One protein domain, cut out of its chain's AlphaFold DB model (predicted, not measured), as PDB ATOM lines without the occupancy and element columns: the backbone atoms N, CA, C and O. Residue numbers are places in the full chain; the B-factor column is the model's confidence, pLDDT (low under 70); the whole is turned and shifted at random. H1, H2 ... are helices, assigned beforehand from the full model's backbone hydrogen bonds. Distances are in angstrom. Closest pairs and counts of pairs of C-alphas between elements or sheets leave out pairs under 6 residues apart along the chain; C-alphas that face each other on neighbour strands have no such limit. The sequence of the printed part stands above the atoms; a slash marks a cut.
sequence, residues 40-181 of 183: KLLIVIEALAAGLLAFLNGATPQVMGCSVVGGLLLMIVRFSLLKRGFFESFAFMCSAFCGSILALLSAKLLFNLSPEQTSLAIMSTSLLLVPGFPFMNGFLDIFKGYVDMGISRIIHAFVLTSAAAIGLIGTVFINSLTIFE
ATOM      1  N   LYS A  40      85.581 127.805 125.701       89.88
ATOM      2  CA  LYS A  40      86.493 128.618 126.521       89.88
ATOM      3  C   LYS A  40      86.131 128.556 128.004       89.88
ATOM      4  O   LYS A  40      87.017 128.469 128.843       89.88
ATOM      5  N   LEU A  41      84.834 128.558 128.315       91.12
ATOM      6  CA  LEU A  41      84.347 128.442 129.687       91.12
ATOM      7  C   LEU A  41      84.633 127.044 130.256       91.12
ATOM      8  O   LEU A  41      85.075 126.934 131.393       91.12
ATOM      9  N   LEU A  42      84.442 125.994 129.451       90.62
ATOM     10  CA  LEU A  42      84.742 124.614 129.850       90.62
ATOM     11  C   LEU A  42      86.225 124.412 130.189       90.62
ATOM     12  O   LEU A  42      86.518 123.773 131.194       90.62
ATOM     13  N   ILE A  43      87.139 124.990 129.397       92.50
ATOM     14  CA  ILE A  43      88.589 124.945 129.661       92.50
ATOM     15  C   ILE A  43      88.906 125.525 131.048       92.50
ATOM     16  O   ILE A  43      89.644 124.923 131.818       92.50
ATOM     17  N   VAL A  44      88.330 126.685 131.383       93.19
ATOM     18  CA  VAL A  44      88.605 127.370 132.659       93.19
ATOM     19  C   VAL A  44      88.017 126.612 133.848       93.19
ATOM     20  O   VAL A  44      88.690 126.457 134.865       93.19
ATOM     21  N   ILE A  45      86.772 126.139 133.728       92.94
ATOM     22  CA  ILE A  45      86.105 125.395 134.805       92.94
ATOM     23  C   ILE A  45      86.869 124.109 135.115       92.94
ATOM     24  O   ILE A  45      87.060 123.787 136.286       92.94
ATOM     25  N   GLU A  46      87.318 123.386 134.088       92.06
ATOM     26  CA  GLU A  46      88.060 122.149 134.308       92.06
ATOM     27  C   GLU A  46      89.417 122.390 134.958       92.06
ATOM     28  O   GLU A  46      89.726 121.743 135.956       92.06
ATOM     29  N   ALA A  47      90.184 123.356 134.458       93.62
ATOM     30  CA  ALA A  47      91.481 123.668 135.032       93.62
ATOM     31  C   ALA A  47      91.362 124.044 136.515       93.62
ATOM     32  O   ALA A  47      92.149 123.597 137.350       93.62
ATOM     33  N   LEU A  48      90.336 124.822 136.868       94.62
ATOM     34  CA  LEU A  48      90.059 125.176 138.256       94.62
ATOM     35  C   LEU A  48      89.646 123.950 139.088       94.62
ATOM     36  O   LEU A  48      90.108 123.802 140.218       94.62
ATOM     37  N   ALA A  49      88.840 123.045 138.527       94.50
ATOM     38  CA  ALA A  49      88.475 121.790 139.181       94.50
ATOM     39  C   ALA A  49      89.695 120.885 139.436       94.50
ATOM     40  O   ALA A  49      89.788 120.302 140.514       94.50
ATOM     41  N   ALA A  50      90.649 120.815 138.504       93.19
ATOM     42  CA  ALA A  50      91.905 120.087 138.687       93.19
ATOM     43  C   ALA A  50      92.736 120.659 139.850       93.19
ATOM     44  O   ALA A  50      93.255 119.911 140.678       93.19
ATOM     45  N   GLY A  51      92.804 121.989 139.969       93.25
ATOM     46  CA  GLY A  51      93.425 122.652 141.118       93.25
ATOM     47  C   GLY A  51      92.735 122.322 142.444       93.25
ATOM     48  O   GLY A  51      93.393 121.946 143.415       93.25
ATOM     49  N   LEU A  52      91.406 122.421 142.487       93.88
ATOM     50  CA  LEU A  52      90.631 122.099 143.689       93.88
ATOM     51  C   LEU A  52      90.733 120.618 144.074       93.88
ATOM     52  O   LEU A  52      90.747 120.300 145.261       93.88
ATOM     53  N   LEU A  53      90.845 119.715 143.098       93.69
ATOM     54  CA  LEU A  53      91.099 118.303 143.358       93.69
ATOM     55  C   LEU A  53      92.468 118.099 144.005       93.69
ATOM     56  O   LEU A  53      92.568 117.343 144.968       93.69
ATOM     57  N   ALA A  54      93.502 118.790 143.524       92.81
ATOM     58  CA  ALA A  54      94.811 118.739 144.162       92.81
ATOM     59  C   ALA A  54      94.725 119.219 145.619       92.81
ATOM     60  O   ALA A  54      95.202 118.538 146.524       92.81
ATOM     61  N   PHE A  55      94.033 120.336 145.862       93.50
ATOM     62  CA  PHE A  55      93.798 120.852 147.212       93.50
ATOM     63  C   PHE A  55      93.062 119.841 148.110       93.50
ATOM     64  O   PHE A  55      93.467 119.622 149.249       93.50
ATOM     65  N   LEU A  56      92.029 119.170 147.588       93.50
ATOM     66  CA  LEU A  56      91.284 118.141 148.321       93.50
ATOM     67  C   LEU A  56      92.160 116.934 148.697       93.50
ATOM     68  O   LEU A  56      91.955 116.337 149.749       93.50
ATOM     69  N   ASN A  57      93.154 116.604 147.871       91.38
ATOM     70  CA  ASN A  57      94.128 115.546 148.144       91.38
ATOM     71  C   ASN A  57      95.306 116.018 149.026       91.38
ATOM     72  O   ASN A  57      96.328 115.342 149.100       91.38
ATOM     73  N   GLY A  58      95.181 117.169 149.701       89.06
ATOM     74  CA  GLY A  58      96.189 117.678 150.636       89.06
ATOM     75  C   GLY A  58      97.384 118.362 149.969       89.06
ATOM     76  O   GLY A  58      98.447 118.477 150.582       89.06
ATOM     77  N   ALA A  59      97.245 118.804 148.717       89.50
ATOM     78  CA  ALA A  59      98.334 119.453 148.004       89.50
ATOM     79  C   ALA A  59      98.549 120.913 148.433       89.50
ATOM     80  O   ALA A  59      97.620 121.627 148.823       89.50
ATOM     81  N   THR A  60      99.792 121.378 148.316       91.81
ATOM     82  CA  THR A  60     100.150 122.772 148.605       91.81
ATOM     83  C   THR A  60      99.584 123.744 147.552       91.81
ATOM     84  O   THR A  60      99.305 123.346 146.414       91.81
ATOM     85  N   PRO A  61      99.437 125.047 147.868       90.88
ATOM     86  CA  PRO A  61      98.976 126.049 146.900       90.88
ATOM     87  C   PRO A  61      99.808 126.098 145.605       90.88
ATOM     88  O   PRO A  61      99.277 126.391 144.533       90.88
ATOM     89  N   GLN A  62     101.098 125.767 145.685       91.81
ATOM     90  CA  GLN A  62     101.997 125.648 144.537       91.81
ATOM     91  C   GLN A  62     101.565 124.507 143.603       91.81
ATOM     92  O   GLN A  62     101.459 124.709 142.392       91.81
ATOM     93  N   VAL A  63     101.247 123.330 144.154       91.50
ATOM     94  CA  VAL A  63     100.739 122.181 143.381       91.50
ATOM     95  C   VAL A  63      99.383 122.484 142.760       91.50
ATOM     96  O   VAL A  63      99.131 122.103 141.613       91.50
ATOM     97  N   MET A  64      98.518 123.195 143.484       93.56
ATOM     98  CA  MET A  64      97.238 123.653 142.948       93.56
ATOM     99  C   MET A  64      97.456 124.511 141.695       93.56
ATOM    100  O   MET A  64      96.846 124.242 140.662       93.56
ATOM    101  N   GLY A  65      98.381 125.477 141.746       92.81
ATOM    102  CA  GLY A  65      98.758 126.285 140.582       92.81
ATOM    103  C   GLY A  65      99.289 125.449 139.412       92.81
ATOM    104  O   GLY A  65      98.847 125.634 138.278       92.81
ATOM    105  N   CYS A  66     100.170 124.482 139.685       92.88
ATOM    106  CA  CYS A  66     100.712 123.578 138.661       92.88
ATOM    107  C   CYS A  66      99.611 122.735 137.994       92.88
ATOM    108  O   CYS A  66      99.587 122.599 136.771       92.88
ATOM    109  N   SER A  67      98.663 122.229 138.787       93.69
ATOM    110  CA  SER A  67      97.540 121.411 138.307       93.69
ATOM    111  C   SER A  67      96.573 122.219 137.438       93.69
ATOM    112  O   SER A  67      96.113 121.733 136.408       93.69
ATOM    113  N   VAL A  68      96.310 123.481 137.801       95.06
ATOM    114  CA  VAL A  68      95.491 124.399 136.988       95.06
ATOM    115  C   VAL A  68      96.162 124.661 135.640       95.06
ATOM    116  O   VAL A  68      95.519 124.571 134.596       95.06
ATOM    117  N   VAL A  69      97.463 124.959 135.639       94.81
ATOM    118  CA  VAL A  69      98.218 125.224 134.405       94.81
ATOM    119  C   VAL A  69      98.269 123.981 133.507       94.81
ATOM    120  O   VAL A  69      98.049 124.092 132.298       94.81
ATOM    121  N   GLY A  70      98.476 122.798 134.091       94.81
ATOM    122  CA  GLY A  70      98.393 121.516 133.388       94.81
ATOM    123  C   GLY A  70      97.011 121.262 132.775       94.81
ATOM    124  O   GLY A  70      96.923 120.913 131.596       94.81
ATOM    125  N   GLY A  71      95.935 121.498 133.536       94.31
ATOM    126  CA  GLY A  71      94.547 121.313 133.085       94.31
ATOM    127  C   GLY A  71      94.162 122.254 131.940       94.31
ATOM    128  O   GLY A  71      93.572 121.836 130.941       94.31
ATOM    129  N   LEU A  72      94.619 123.513 131.991       95.38
ATOM    130  CA  LEU A  72      94.440 124.456 130.880       95.38
ATOM    131  C   LEU A  72      95.041 123.908 129.581       95.38
ATOM    132  O   LEU A  72      94.361 123.891 128.550       95.38
ATOM    133  N   LEU A  73      96.296 123.441 129.618       95.75
ATOM    134  CA  LEU A  73      96.941 122.884 128.429       95.75
ATOM    135  C   LEU A  73      96.231 121.610 127.954       95.75
ATOM    136  O   LEU A  73      95.985 121.470 126.754       95.75
ATOM    137  N   LEU A  74      95.864 120.720 128.877       95.50
ATOM    138  CA  LEU A  74      95.120 119.494 128.591       95.50
ATOM    139  C   LEU A  74      93.861 119.794 127.778       95.50
ATOM    140  O   LEU A  74      93.676 119.242 126.689       95.50
ATOM    141  N   MET A  75      93.018 120.712 128.253       94.44
ATOM    142  CA  MET A  75      91.757 121.024 127.584       94.44
ATOM    143  C   MET A  75      91.951 121.778 126.266       94.44
ATOM    144  O   MET A  75      91.217 121.528 125.304       94.44
ATOM    145  N   ILE A  76      92.964 122.642 126.166       95.00
ATOM    146  CA  ILE A  76      93.325 123.297 124.899       95.00
ATOM    147  C   ILE A  76      93.735 122.254 123.852       95.00
ATOM    148  O   ILE A  76      93.223 122.282 122.728       95.00
ATOM    149  N   VAL A  77      94.617 121.317 124.214       95.06
ATOM    150  CA  VAL A  77      95.067 120.237 123.319       95.06
ATOM    151  C   VAL A  77      93.890 119.349 122.930       95.06
ATOM    152  O   VAL A  77      93.695 119.088 121.740       95.06
ATOM    153  N   ARG A  78      93.050 118.962 123.898       93.88
ATOM    154  CA  ARG A  78      91.855 118.141 123.662       93.88
ATOM    155  C   ARG A  78      90.933 118.785 122.630       93.88
ATOM    156  O   ARG A  78      90.638 118.169 121.606       93.88
ATOM    157  N   PHE A  79      90.499 120.027 122.851       92.88
ATOM    158  CA  PHE A  79      89.592 120.696 121.914       92.88
ATOM    159  C   PHE A  79      90.248 120.991 120.562       92.88
ATOM    160  O   PHE A  79      89.563 120.950 119.542       92.88
ATOM    161  N   SER A  80      91.554 121.269 120.526       94.00
ATOM    162  CA  SER A  80      92.293 121.477 119.275       94.00
ATOM    163  C   SER A  80      92.321 120.210 118.414       94.00
ATOM    164  O   SER A  80      92.031 120.273 117.218       94.00
ATOM    165  N   LEU A  81      92.593 119.050 119.018       93.81
ATOM    166  CA  LEU A  81      92.612 117.766 118.315       93.81
ATOM    167  C   LEU A  81      91.213 117.351 117.846       93.81
ATOM    168  O   LEU A  81      91.047 116.981 116.686       93.81
ATOM    169  N   LEU A  82      90.193 117.504 118.695       91.94
ATOM    170  CA  LEU A  82      88.811 117.193 118.316       91.94
ATOM    171  C   LEU A  82      88.316 118.082 117.162       91.94
ATOM    172  O   LEU A  82      87.681 117.589 116.235       91.94
ATOM    173  N   LYS A  83      88.665 119.376 117.153       90.81
ATOM    174  CA  LYS A  83      88.332 120.291 116.041       90.81
ATOM    175  C   LYS A  83      88.995 119.917 114.721       90.81
ATOM    176  O   LYS A  83      88.452 120.226 113.668       90.81
ATOM    177  N   ARG A  84      90.171 119.290 114.773       91.81
ATOM    178  CA  ARG A  84      90.904 118.817 113.590       91.81
ATOM    179  C   ARG A  84      90.400 117.463 113.075       91.81
ATOM    180  O   ARG A  84      90.947 116.969 112.098       91.81
ATOM    181  N   GLY A  85      89.384 116.872 113.709       90.75
ATOM    182  CA  GLY A  85      88.791 115.603 113.283       90.75
ATOM    183  C   GLY A  85      89.561 114.360 113.734       90.75
ATOM    184  O   GLY A  85      89.344 113.284 113.185       90.75
ATOM    185  N   PHE A  86      90.457 114.477 114.721       93.75
ATOM    186  CA  PHE A  86      91.069 113.293 115.330       93.75
ATOM    187  C   PHE A  86      90.041 112.511 116.153       93.75
ATOM    188  O   PHE A  86      89.137 113.090 116.760       93.75
ATOM    189  N   PHE A  87      90.212 111.190 116.214       92.81
ATOM    190  CA  PHE A  87      89.376 110.326 117.041       92.81
ATOM    191  C   PHE A  87      89.568 110.619 118.537       92.81
ATOM    192  O   PHE A  87      90.663 110.969 118.987       92.81
ATOM    193  N   GLU A  88      88.494 110.470 119.317       91.94
ATOM    194  CA  GLU A  88      88.441 110.929 120.710       91.94
ATOM    195  C   GLU A  88      89.508 110.269 121.593       91.94
ATOM    196  O   GLU A  88      90.183 110.962 122.353       91.94
ATOM    197  N   SER A  89      89.748 108.967 121.429       94.00
ATOM    198  CA  SER A  89      90.772 108.238 122.188       94.00
ATOM    199  C   SER A  89      92.173 108.826 121.991       94.00
ATOM    200  O   SER A  89      92.916 108.990 122.956       94.00
ATOM    201  N   PHE A  90      92.534 109.217 120.764       94.94
ATOM    202  CA  PHE A  90      93.822 109.867 120.503       94.94
ATOM    203  C   PHE A  90      93.901 111.243 121.149       94.94
ATOM    204  O   PHE A  90      94.906 111.577 121.775       94.94
ATOM    205  N   ALA A  91      92.822 112.023 121.054       94.81
ATOM    206  CA  ALA A  91      92.751 113.316 121.717       94.81
ATOM    207  C   ALA A  91      92.910 113.178 123.240       94.81
ATOM    208  O   ALA A  91      93.620 113.985 123.842       94.81
ATOM    209  N   PHE A  92      92.316 112.152 123.858       94.19
ATOM    210  CA  PHE A  92      92.457 111.852 125.288       94.19
ATOM    211  C   PHE A  92      93.892 111.471 125.645       94.19
ATOM    212  O   PHE A  92      94.459 112.044 126.569       94.19
ATOM    213  N   MET A  93      94.514 110.579 124.876       95.94
ATOM    214  CA  MET A  93      95.903 110.173 125.100       95.94
ATOM    215  C   MET A  93      96.873 111.362 125.016       95.94
ATOM    216  O   MET A  93      97.657 111.590 125.937       95.94
ATOM    217  N   CYS A  94      96.802 112.155 123.943       95.94
ATOM    218  CA  CYS A  94      97.692 113.301 123.751       95.94
ATOM    219  C   CYS A  94      97.441 114.415 124.772       95.94
ATOM    220  O   CYS A  94      98.394 114.986 125.292       95.94
ATOM    221  N   SER A  95      96.179 114.729 125.076       95.50
ATOM    222  CA  SER A  95      95.854 115.756 126.076       95.50
ATOM    223  C   SER A  95      96.286 115.347 127.483       95.50
ATOM    224  O   SER A  95      96.866 116.173 128.185       95.50
ATOM    225  N   ALA A  96      96.093 114.078 127.861       95.31
ATOM    226  CA  ALA A  96      96.575 113.534 129.127       95.31
ATOM    227  C   ALA A  96      98.090 113.679 129.252       95.31
ATOM    228  O   ALA A  96      98.574 114.195 130.257       95.31
ATOM    229  N   PHE A  97      98.831 113.295 128.211       95.50
ATOM    230  CA  PHE A  97     100.286 113.414 128.181       95.50
ATOM    231  C   PHE A  97     100.746 114.881 128.244       95.50
ATOM    232  O   PHE A  97     101.525 115.243 129.121       95.50
ATOM    233  N   CYS A  98     100.219 115.755 127.379       96.00
ATOM    234  CA  CYS A  98     100.598 117.172 127.334       96.00
ATOM    235  C   CYS A  98     100.254 117.934 128.624       96.00
ATOM    236  O   CYS A  98     101.048 118.755 129.081       96.00
ATOM    237  N   GLY A  99      99.088 117.680 129.221       95.12
ATOM    238  CA  GLY A  99      98.703 118.310 130.484       95.12
ATOM    239  C   GLY A  99      99.579 117.852 131.644       95.12
ATOM    240  O   GLY A  99     100.128 118.673 132.379       95.12
ATOM    241  N   SER A 100      99.757 116.537 131.775       94.50
ATOM    242  CA  SER A 100     100.542 115.961 132.869       94.50
ATOM    243  C   SER A 100     102.034 116.279 132.773       94.50
ATOM    244  O   SER A 100     102.645 116.533 133.808       94.50
ATOM    245  N   ILE A 101     102.630 116.337 131.573       94.06
ATOM    246  CA  ILE A 101     104.039 116.732 131.427       94.06
ATOM    247  C   ILE A 101     104.253 118.196 131.816       94.06
ATOM    248  O   ILE A 101     105.259 118.521 132.438       94.06
ATOM    249  N   LEU A 102     103.295 119.082 131.516       94.69
ATOM    250  CA  LEU A 102     103.368 120.478 131.946       94.69
ATOM    251  C   LEU A 102     103.216 120.600 133.467       94.69
ATOM    252  O   LEU A 102     103.939 121.380 134.088       94.69
ATOM    253  N   ALA A 103     102.329 119.809 134.078       92.88
ATOM    254  CA  ALA A 103     102.204 119.729 135.533       92.88
ATOM    255  C   ALA A 103     103.498 119.207 136.189       92.88
ATOM    256  O   ALA A 103     103.959 119.785 137.169       92.88
ATOM    257  N   LEU A 104     104.135 118.183 135.609       91.94
ATOM    258  CA  LEU A 104     105.439 117.677 136.055       91.94
ATOM    259  C   LEU A 104     106.528 118.754 135.948       91.94
ATOM    260  O   LEU A 104     107.253 119.006 136.908       91.94
ATOM    261  N   LEU A 105     106.637 119.397 134.783       91.12
ATOM    262  CA  LEU A 105     107.675 120.384 134.508       91.12
ATOM    263  C   LEU A 105     107.536 121.609 135.416       91.12
ATOM    264  O   LEU A 105     108.529 122.091 135.952       91.12
ATOM    265  N   SER A 106     106.308 122.089 135.616       90.69
ATOM    266  CA  SER A 106     106.028 123.196 136.532       90.69
ATOM    267  C   SER A 106     106.314 122.817 137.987       90.69
ATOM    268  O   SER A 106     106.957 123.594 138.688       90.69
ATOM    269  N   ALA A 107     105.942 121.612 138.425       88.69
ATOM    270  CA  ALA A 107     106.205 121.157 139.788       88.69
ATOM    271  C   ALA A 107     107.707 121.028 140.103       88.69
ATOM    272  O   ALA A 107     108.143 121.462 141.174       88.69
ATOM    273  N   LYS A 108     108.502 120.482 139.172       86.81
ATOM    274  CA  LYS A 108     109.951 120.303 139.363       86.81
ATOM    275  C   LYS A 108     110.752 121.579 139.102       86.81
ATOM    276  O   LYS A 108     111.473 122.023 139.986       86.81
ATOM    277  N   LEU A 109     110.596 122.217 137.938       83.12
ATOM    278  CA  LEU A 109     111.462 123.342 137.554       83.12
ATOM    279  C   LEU A 109     111.130 124.663 138.253       83.12
ATOM    280  O   LEU A 109     112.034 125.461 138.477       83.12
ATOM    281  N   LEU A 110     109.855 124.937 138.557       84.00
ATOM    282  CA  LEU A 110     109.472 126.230 139.148       84.00
ATOM    283  C   LEU A 110     109.496 126.206 140.676       84.00
ATOM    284  O   LEU A 110     109.787 127.227 141.293       84.00
ATOM    285  N   PHE A 111     109.165 125.065 141.283       83.88
ATOM    286  CA  PHE A 111     108.907 124.983 142.722       83.88
ATOM    287  C   PHE A 111     109.737 123.922 143.456       83.88
ATOM    288  O   PHE A 111     109.665 123.885 144.683       83.88
ATOM    289  N   ASN A 112     110.509 123.091 142.740       83.56
ATOM    290  CA  ASN A 112     111.308 121.985 143.279       83.56
ATOM    291  C   ASN A 112     110.562 121.169 144.354       83.56
ATOM    292  O   ASN A 112     111.007 121.017 145.496       83.56
ATOM    293  N   LEU A 113     109.345 120.743 144.010       83.81
ATOM    294  CA  LEU A 113     108.432 120.085 144.943       83.81
ATOM    295  C   LEU A 113     108.852 118.643 145.229       83.81
ATOM    296  O   LEU A 113     109.455 117.968 144.396       83.81
ATOM    297  N   SER A 114     108.453 118.130 146.397       85.88
ATOM    298  CA  SER A 114     108.710 116.736 146.758       85.88
ATOM    299  C   SER A 114     108.088 115.757 145.741       85.88
ATOM    300  O   SER A 114     107.100 116.092 145.072       85.88
ATOM    301  N   PRO A 115     108.619 114.524 145.626       84.69
ATOM    302  CA  PRO A 115     108.090 113.523 144.696       84.69
ATOM    303  C   PRO A 115     106.594 113.238 144.893       84.69
ATOM    304  O   PRO A 115     105.852 113.100 143.922       84.69
ATOM    305  N   GLU A 116     106.137 113.221 146.147       86.31
ATOM    306  CA  GLU A 116     104.730 113.021 146.507       86.31
ATOM    307  C   GLU A 116     103.839 114.159 145.983       86.31
ATOM    308  O   GLU A 116     102.844 113.915 145.300       86.31
ATOM    309  N   GLN A 117     104.240 115.410 146.217       87.94
ATOM    310  CA  GLN A 117     103.515 116.598 145.754       87.94
ATOM    311  C   GLN A 117     103.519 116.707 144.218       87.94
ATOM    312  O   GLN A 117     102.521 117.097 143.611       87.94
ATOM    313  N   THR A 118     104.610 116.290 143.574       88.75
ATOM    314  CA  THR A 118     104.708 116.211 142.110       88.75
ATOM    315  C   THR A 118     103.755 115.157 141.536       88.75
ATOM    316  O   THR A 118     103.060 115.420 140.553       88.75
ATOM    317  N   SER A 119     103.663 113.983 142.169       89.50
ATOM    318  CA  SER A 119     102.712 112.937 141.770       89.50
ATOM    319  C   SER A 119     101.262 113.415 141.898       89.50
ATOM    320  O   SER A 119     100.455 113.184 140.994       89.50
ATOM    321  N   LEU A 120     100.940 114.143 142.973       90.69
ATOM    322  CA  LEU A 120      99.622 114.757 143.152       90.69
ATOM    323  C   LEU A 120      99.289 115.755 142.032       90.69
ATOM    324  O   LEU A 120      98.162 115.734 141.530       90.69
ATOM    325  N   ALA A 121     100.251 116.578 141.596       91.50
ATOM    326  CA  ALA A 121     100.064 117.523 140.489       91.50
ATOM    327  C   ALA A 121      99.713 116.809 139.169       91.50
ATOM    328  O   ALA A 121      98.771 117.186 138.462       91.50
ATOM    329  N   ILE A 122     100.461 115.747 138.854       91.62
ATOM    330  CA  ILE A 122     100.276 114.930 137.647       91.62
ATOM    331  C   ILE A 122      98.891 114.280 137.641       91.62
ATOM    332  O   ILE A 122      98.165 114.381 136.650       91.62
ATOM    333  N   MET A 123      98.514 113.631 138.746       91.50
ATOM    334  CA  MET A 123      97.250 112.899 138.846       91.50
ATOM    335  C   MET A 123      96.047 113.846 138.809       91.50
ATOM    336  O   MET A 123      95.107 113.615 138.043       91.50
ATOM    337  N   SER A 124      96.095 114.948 139.566       91.31
ATOM    338  CA  SER A 124      94.968 115.885 139.696       91.31
ATOM    339  C   SER A 124      94.624 116.594 138.385       91.31
ATOM    340  O   SER A 124      93.457 116.882 138.125       91.31
ATOM    341  N   THR A 125      95.622 116.804 137.523       91.81
ATOM    342  CA  THR A 125      95.442 117.383 136.183       91.81
ATOM    343  C   THR A 125      94.523 116.537 135.294       91.81
ATOM    344  O   THR A 125      93.896 117.062 134.385       91.81
ATOM    345  N   SER A 126      94.404 115.230 135.541       87.88
ATOM    346  CA  SER A 126      93.702 114.303 134.641       87.88
ATOM    347  C   SER A 126      92.230 114.034 134.959       87.88
ATOM    348  O   SER A 126      91.613 113.158 134.351       87.88
ATOM    349  N   LEU A 127      91.646 114.798 135.885       84.94
ATOM    350  CA  LEU A 127      90.315 114.560 136.448       84.94
ATOM    351  C   LEU A 127      89.221 114.287 135.399       84.94
ATOM    352  O   LEU A 127      88.431 113.354 135.554       84.94
ATOM    353  N   LEU A 128      89.162 115.079 134.324       79.06
ATOM    354  CA  LEU A 128      88.080 115.011 133.330       79.06
ATOM    355  C   LEU A 128      88.373 114.118 132.112       79.06
ATOM    356  O   LEU A 128      87.618 114.133 131.131       79.06
ATOM    357  N   LEU A 129      89.441 113.321 132.171       82.94
ATOM    358  CA  LEU A 129      89.725 112.284 131.176       82.94
ATOM    359  C   LEU A 129      88.973 110.978 131.443       82.94
ATOM    360  O   LEU A 129      88.896 110.141 130.549       82.94
ATOM    361  N   VAL A 130      88.396 110.786 132.633       84.12
ATOM    362  CA  VAL A 130      87.565 109.606 132.893       84.12
ATOM    363  C   VAL A 130      86.153 109.861 132.349       84.12
ATOM    364  O   VAL A 130      85.472 110.781 132.813       84.12
ATOM    365  N   PRO A 131      85.663 109.063 131.382       86.25
ATOM    366  CA  PRO A 131      84.329 109.204 130.802       86.25
ATOM    367  C   PRO A 131      83.240 108.705 131.767       86.25
ATOM    368  O   PRO A 131      82.582 107.689 131.536       86.25
ATOM    369  N   GLY A 132      83.015 109.447 132.855       88.75
ATOM    370  CA  GLY A 132      82.056 109.083 133.901       88.75
ATOM    371  C   GLY A 132      80.610 108.996 133.405       88.75
ATOM    372  O   GLY A 132      79.886 108.078 133.779       88.75
ATOM    373  N   PHE A 133      80.188 109.899 132.512       88.88
ATOM    374  CA  PHE A 133      78.824 109.885 131.967       88.88
ATOM    375  C   PHE A 133      78.532 108.622 131.127       88.88
ATOM    376  O   PHE A 133      77.513 107.978 131.381       88.88
ATOM    377  N   PRO A 134      79.405 108.197 130.189       89.88
ATOM    378  CA  PRO A 134      79.282 106.893 129.537       89.88
ATOM    379  C   PRO A 134      79.261 105.694 130.492       89.88
ATOM    380  O   PRO A 134      78.423 104.816 130.305       89.88
ATOM    381  N   PHE A 135      80.109 105.669 131.529       92.62
ATOM    382  CA  PHE A 135      80.102 104.580 132.518       92.62
ATOM    383  C   PHE A 135      78.772 104.490 133.270       92.62
ATOM    384  O   PHE A 135      78.145 103.431 133.288       92.62
ATOM    385  N   MET A 136      78.312 105.608 133.839       93.38
ATOM    386  CA  MET A 136      77.064 105.650 134.606       93.38
ATOM    387  C   MET A 136      75.860 105.277 133.743       93.38
ATOM    388  O   MET A 136      75.019 104.482 134.158       93.38
ATOM    389  N   ASN A 137      75.782 105.814 132.526       91.12
ATOM    390  CA  ASN A 137      74.654 105.529 131.647       91.12
ATOM    391  C   ASN A 137      74.694 104.118 131.071       91.12
ATOM    392  O   ASN A 137      73.648 103.488 130.985       91.12
ATOM    393  N   GLY A 138      75.872 103.605 130.709       93.31
ATOM    394  CA  GLY A 138      76.001 102.230 130.238       93.31
ATOM    395  C   GLY A 138      75.578 101.227 131.310       93.31
ATOM    396  O   GLY A 138      74.819 100.304 131.026       93.31
ATOM    397  N   PHE A 139      75.970 101.474 132.563       94.75
ATOM    398  CA  PHE A 139      75.505 100.692 133.705       94.75
ATOM    399  C   PHE A 139      73.981 100.775 133.870       94.75
ATOM    400  O   PHE A 139      73.311  99.748 133.933       94.75
ATOM    401  N   LEU A 140      73.402 101.981 133.863       94.50
ATOM    402  CA  LEU A 140      71.949 102.159 133.974       94.50
ATOM    403  C   LEU A 140      71.166 101.485 132.840       94.50
ATOM    404  O   LEU A 140      70.067 100.986 133.080       94.50
ATOM    405  N   ASP A 141      71.699 101.466 131.621       94.44
ATOM    406  CA  ASP A 141      71.043 100.839 130.472       94.44
ATOM    407  C   ASP A 141      71.008  99.310 130.610       94.44
ATOM    408  O   ASP A 141      69.967  98.706 130.347       94.44
ATOM    409  N   ILE A 142      72.075  98.692 131.135       95.06
ATOM    410  CA  ILE A 142      72.090  97.257 131.477       95.06
ATOM    411  C   ILE A 142      71.020  96.948 132.530       95.06
ATOM    412  O   ILE A 142      70.244  96.010 132.357       95.06
ATOM    413  N   PHE A 143      70.924  97.763 133.586       95.06
ATOM    414  CA  PHE A 143      69.919  97.581 134.646       95.06
ATOM    415  C   PHE A 143      68.479  97.711 134.144       95.06
ATOM    416  O   PHE A 143      67.574  97.086 134.690       95.06
ATOM    417  N   LYS A 144      68.258  98.505 133.095       93.81
ATOM    418  CA  LYS A 144      66.949  98.664 132.447       93.81
ATOM    419  C   LYS A 144      66.630  97.554 131.439       93.81
ATOM    420  O   LYS A 144      65.558  97.590 130.842       93.81
ATOM    421  N   GLY A 145      67.538  96.598 131.231       93.06
ATOM    422  CA  GLY A 145      67.386  95.516 130.257       93.06
ATOM    423  C   GLY A 145      67.856  95.861 128.838       93.06
ATOM    424  O   GLY A 145      67.771  95.010 127.957       93.06
ATOM    425  N   TYR A 146      68.407  97.057 128.598       95.00
ATOM    426  CA  TYR A 146      69.006  97.453 127.315       95.00
ATOM    427  C   TYR A 146      70.487  97.053 127.257       95.00
ATOM    428  O   TYR A 146      71.380  97.899 127.164       95.00
ATOM    429  N   VAL A 147      70.745  95.746 127.340       94.62
ATOM    430  CA  VAL A 147      72.096  95.188 127.513       94.62
ATOM    431  C   VAL A 147      73.035  95.579 126.368       94.62
ATOM    432  O   VAL A 147      74.129  96.072 126.635       94.62
ATOM    433  N   ASP A 148      72.602  95.460 125.111       94.75
ATOM    434  CA  ASP A 148      73.450  95.754 123.945       94.75
ATOM    435  C   ASP A 148      73.911  97.221 123.906       94.75
ATOM    436  O   ASP A 148      75.089  97.519 123.685       94.75
ATOM    437  N   MET A 149      72.996  98.158 124.189       92.44
ATOM    438  CA  MET A 149      73.329  99.585 124.270       92.44
ATOM    439  C   MET A 149      74.244  99.886 125.458       92.44
ATOM    440  O   MET A 149      75.196 100.661 125.325       92.44
ATOM    441  N   GLY A 150      73.976  99.266 126.607       93.94
ATOM    442  CA  GLY A 150      74.774  99.461 127.809       93.94
ATOM    443  C   GLY A 150      76.211  98.960 127.656       93.94
ATOM    444  O   GLY A 150      77.150  99.698 127.963       93.94
ATOM    445  N   ILE A 151      76.400  97.762 127.092       96.31
ATOM    446  CA  ILE A 151      77.726  97.198 126.795       96.31
ATOM    447  C   ILE A 151      78.492  98.101 125.823       96.31
ATOM    448  O   ILE A 151      79.648  98.427 126.085       96.31
ATOM    449  N   SER A 152      77.852  98.566 124.745       95.00
ATOM    450  CA  SER A 152      78.486  99.467 123.772       95.00
ATOM    451  C   SER A 152      79.023 100.748 124.429       95.00
ATOM    452  O   SER A 152      80.180 101.130 124.221       95.00
ATOM    453  N   ARG A 153      78.234 101.372 125.318       93.94
ATOM    454  CA  ARG A 153      78.654 102.566 126.074       93.94
ATOM    455  C   ARG A 153      79.816 102.285 127.024       93.94
ATOM    456  O   ARG A 153      80.740 103.094 127.090       93.94
ATOM    457  N   ILE A 154      79.783 101.160 127.738       95.38
ATOM    458  CA  ILE A 154      80.856 100.767 128.666       95.38
ATOM    459  C   ILE A 154      82.153 100.489 127.907       95.38
ATOM    460  O   ILE A 154      83.203 100.974 128.321       95.38
ATOM    461  N   ILE A 155      82.097  99.768 126.784       96.12
ATOM    462  CA  ILE A 155      83.274  99.502 125.944       96.12
ATOM    463  C   ILE A 155      83.875 100.818 125.448       96.12
ATOM    464  O   ILE A 155      85.084 101.015 125.556       96.12
ATOM    465  N   HIS A 156      83.045 101.746 124.967       93.75
ATOM    466  CA  HIS A 156      83.518 103.066 124.555       93.75
ATOM    467  C   HIS A 156      84.213 103.797 125.714       93.75
ATOM    468  O   HIS A 156      85.341 104.266 125.573       93.75
ATOM    469  N   ALA A 157      83.583 103.829 126.890       94.44
ATOM    470  CA  ALA A 157      84.154 104.433 128.091       94.44
ATOM    471  C   ALA A 157      85.505 103.797 128.474       94.44
ATOM    472  O   ALA A 157      86.462 104.495 128.817       94.44
ATOM    473  N   PHE A 158      85.605 102.472 128.363       95.62
ATOM    474  CA  PHE A 158      86.828 101.724 128.626       95.62
ATOM    475  C   PHE A 158      87.952 102.110 127.661       95.62
ATOM    476  O   PHE A 158      89.042 102.442 128.116       95.62
ATOM    477  N   VAL A 159      87.676 102.179 126.355       95.88
ATOM    478  CA  VAL A 159      88.657 102.601 125.338       95.88
ATOM    479  C   VAL A 159      89.208 104.000 125.633       95.88
ATOM    480  O   VAL A 159      90.424 104.202 125.600       95.88
ATOM    481  N   LEU A 160      88.340 104.964 125.957       94.50
ATOM    482  CA  LEU A 160      88.760 106.327 126.307       94.50
ATOM    483  C   LEU A 160      89.622 106.342 127.577       94.50
ATOM    484  O   LEU A 160      90.632 107.045 127.635       94.50
ATOM    485  N   THR A 161      89.247 105.537 128.574       94.12
ATOM    486  CA  THR A 161      89.974 105.426 129.847       94.12
ATOM    487  C   THR A 161      91.356 104.817 129.634       94.12
ATOM    488  O   THR A 161      92.343 105.351 130.137       94.12
ATOM    489  N   SER A 162      91.461 103.745 128.844       95.50
ATOM    490  CA  SER A 162      92.743 103.134 128.482       95.50
ATOM    491  C   SER A 162      93.639 104.119 127.733       95.50
ATOM    492  O   SER A 162      94.826 104.213 128.033       95.50
ATOM    493  N   ALA A 163      93.081 104.897 126.805       95.12
ATOM    494  CA  ALA A 163      93.846 105.891 126.062       95.12
ATOM    495  C   ALA A 163      94.388 107.013 126.968       95.12
ATOM    496  O   ALA A 163      95.564 107.369 126.876       95.12
ATOM    497  N   ALA A 164      93.566 107.522 127.888       94.56
ATOM    498  CA  ALA A 164      94.003 108.488 128.893       94.56
ATOM    499  C   ALA A 164      95.086 107.912 129.823       94.56
ATOM    500  O   ALA A 164      96.084 108.580 130.099       94.56
ATOM    501  N   ALA A 165      94.919 106.660 130.262       94.00
ATOM    502  CA  ALA A 165      95.883 105.967 131.111       94.00
ATOM    503  C   ALA A 165      97.245 105.812 130.420       94.00
ATOM    504  O   ALA A 165      98.267 106.076 131.045       94.00
ATOM    505  N   ILE A 166      97.275 105.464 129.128       95.31
ATOM    506  CA  ILE A 166      98.521 105.387 128.345       95.31
ATOM    507  C   ILE A 166      99.242 106.742 128.338       95.31
ATOM    508  O   ILE A 166     100.450 106.796 128.575       95.31
ATOM    509  N   GLY A 167      98.508 107.840 128.125       93.44
ATOM    510  CA  GLY A 167      99.075 109.191 128.166       93.44
ATOM    511  C   GLY A 167      99.680 109.541 129.530       93.44
ATOM    512  O   GLY A 167     100.791 110.060 129.595       93.44
ATOM    513  N   LEU A 168      98.991 109.203 130.624       93.00
ATOM    514  CA  LEU A 168      99.493 109.420 131.987       93.00
ATOM    515  C   LEU A 168     100.709 108.558 132.328       93.00
ATOM    516  O   LEU A 168     101.679 109.068 132.888       93.00
ATOM    517  N   ILE A 169     100.678 107.271 131.978       93.12
ATOM    518  CA  ILE A 169     101.795 106.344 132.199       93.12
ATOM    519  C   ILE A 169     103.046 106.850 131.479       93.12
ATOM    520  O   ILE A 169     104.130 106.790 132.053       93.12
ATOM    521  N   GLY A 170     102.902 107.410 130.272       91.94
ATOM    522  CA  GLY A 170     104.012 108.040 129.556       91.94
ATOM    523  C   GLY A 170     104.702 109.133 130.379       91.94
ATOM    524  O   GLY A 170     105.926 109.155 130.476       91.94
ATOM    525  N   THR A 171     103.933 109.996 131.041       91.25
ATOM    526  CA  THR A 171     104.488 111.048 131.907       91.25
ATOM    527  C   THR A 171     105.101 110.489 133.185       91.25
ATOM    528  O   THR A 171     106.171 110.934 133.596       91.25
ATOM    529  N   VAL A 172     104.460 109.502 133.815       89.19
ATOM    530  CA  VAL A 172     105.005 108.851 135.018       89.19
ATOM    531  C   VAL A 172     106.332 108.164 134.701       89.19
ATOM    532  O   VAL A 172     107.287 108.318 135.454       89.19
ATOM    533  N   PHE A 173     106.431 107.491 133.554       90.00
ATOM    534  CA  PHE A 173     107.676 106.889 133.085       90.00
ATOM    535  C   PHE A 173     108.780 107.939 132.886       90.00
ATOM    536  O   PHE A 173     109.907 107.724 133.323       90.00
ATOM    537  N   ILE A 174     108.451 109.102 132.304       87.00
ATOM    538  CA  ILE A 174     109.384 110.237 132.187       87.00
ATOM    539  C   ILE A 174     109.819 110.751 133.562       87.00
ATOM    540  O   ILE A 174     110.996 111.042 133.758       87.00
ATOM    541  N   ASN A 175     108.903 110.837 134.524       84.75
ATOM    542  CA  ASN A 175     109.237 111.246 135.885       84.75
ATOM    543  C   ASN A 175     110.186 110.252 136.583       84.75
ATOM    544  O   ASN A 175     110.998 110.673 137.402       84.75
ATOM    545  N   SER A 176     110.093 108.960 136.251       79.75
ATOM    546  CA  SER A 176     110.965 107.896 136.767       79.75
ATOM    547  C   SER A 176     112.331 107.803 136.071       79.75
ATOM    548  O   SER A 176     113.201 107.083 136.552       79.75
ATOM    549  N   LEU A 177     112.546 108.495 134.947       80.06
ATOM    550  CA  LEU A 177     113.857 108.560 134.298       80.06
ATOM    551  C   LEU A 177     114.803 109.460 135.114       80.06
ATOM    552  O   LEU A 177     114.491 110.613 135.409       80.06
ATOM    553  N   THR A 178     115.996 108.940 135.414       55.78
ATOM    554  CA  THR A 178     117.021 109.497 136.326       55.78
ATOM    555  C   THR A 178     117.416 110.960 136.055       55.78
ATOM    556  O   THR A 178     117.893 111.644 136.951       55.78
ATOM    557  N   ILE A 179     117.161 111.486 134.851       58.81
ATOM    558  CA  ILE A 179     117.404 112.895 134.476       58.81
ATOM    559  C   ILE A 179     116.594 113.875 135.354       58.81
ATOM    560  O   ILE A 179     117.024 115.005 135.573       58.81
ATOM    561  N   PHE A 180     115.448 113.444 135.887       54.41
ATOM    562  CA  PHE A 180     114.590 114.246 136.763       54.41
ATOM    563  C   PHE A 180     114.758 113.945 138.264       54.41
ATOM    564  O   PHE A 180     114.044 114.545 139.066       54.41
ATOM    565  N   GLU A 181     115.638 113.023 138.663       52.97
ATOM    566  CA  GLU A 181     116.031 112.855 140.077       52.97
ATOM    567  C   GLU A 181     117.161 113.817 140.476       52.97
ATOM    568  O   GLU A 181     117.348 114.094 141.657       52.97
TER     569      GLU A 181
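What this domain is: This is residues 40 to 181 of the 183 residues of the protein "ThrE domain-containing protein" of Succinatimonas hippei (strain DSM 22608 / JCM 16073 / KCTC 15190 / YIT 12066) (UniProt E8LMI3). Five helices, H1, H2, H3, H4 and H6, make an up-and-down bundle, in which each, taken in that order, runs against the one before it; H2 packs on both H1 and H3, H6 packs on H3, and short H4 packs on H1, H2 and H3. At one end of the longest axis H5 folds back along residues 147 to 157 of H6, making a helical hairpin with it, and H5 is apart from H1, H2, H3 and H4. The printed part has 142 residues with six named helices, H1 to H6 along the chain, and no named strand; its class is all helix. It is compact, with a radius of gyration of the C-alphas of 16.1 A, yet elongated, spanning 53 by 32 by 31 A.

How they stand to each other: H1, residues 40 to 56, and H2, residues 61 to 83, form a helical hairpin. They touch closest at the C-alphas of Ala 47 and Gly 71, 4.3 A apart, and run opposite ways at a shallow tilt of 34 degrees, only just short of steep. H2 forms another hairpin with H3, residues 88 to 109: the C-alphas of Leu 74 and Gly 99 are closest, 4.2 A apart, at a shallow tilt of 28 degrees. H4, residues 115 to 124, touches residues 100 to 108 of H3 in a hairpin, with the C-alphas of Ser 100 and Ile 122 closest at 4.9 A. H4 also touches residues 63 to 67 of H2, with Ser 67 and Ala 121 closest at 5.1 A between C-alphas, at a steep tilt of 38 degrees. It touches residues 50 to 54 of H1 too, where the C-alphas of Ala 50 and Ser 124 are closest at 5.3 A. H5, residues 132 to 143, touches H6, residues 147 to 176, in a hairpin; the C-alphas of Gly 138 and Gly 150 are closest, 3.9 A apart. H6 touches H3 the same way at a shallow tilt of 29 degrees, with the C-alphas of Phe 97 and Gly 167 closest at 4.4 A. H1 and H6 are apart, and so are H2 and H6. In H1, H2, H3, H4, H5 and H6, every O i to N i+4 pair is within hydrogen-bond range.

Where its parts are: H1 begins at C-alpha 40, (86.493, 128.618, 126.521), and is 24.7 A long. H2 measures 33.1 A, H3 31.1 A, H4 14.2 A and H5 16.7 A. H6, the longest at 41.9 A, runs from C-alpha 147 at (72.096, 95.188, 127.513) to C-alpha 176 at (110.965, 107.896, 136.767).

The domain as a whole: The two C-alphas farthest apart are those of Gly 145 and Ile 179, 53.1 A. The printed part has no cut. No link is long: that from H4 to H5, seven residues, is short, and the others are tight. Mean pLDDT of the printed part is 90.9; residues 178 to 181 are under 70.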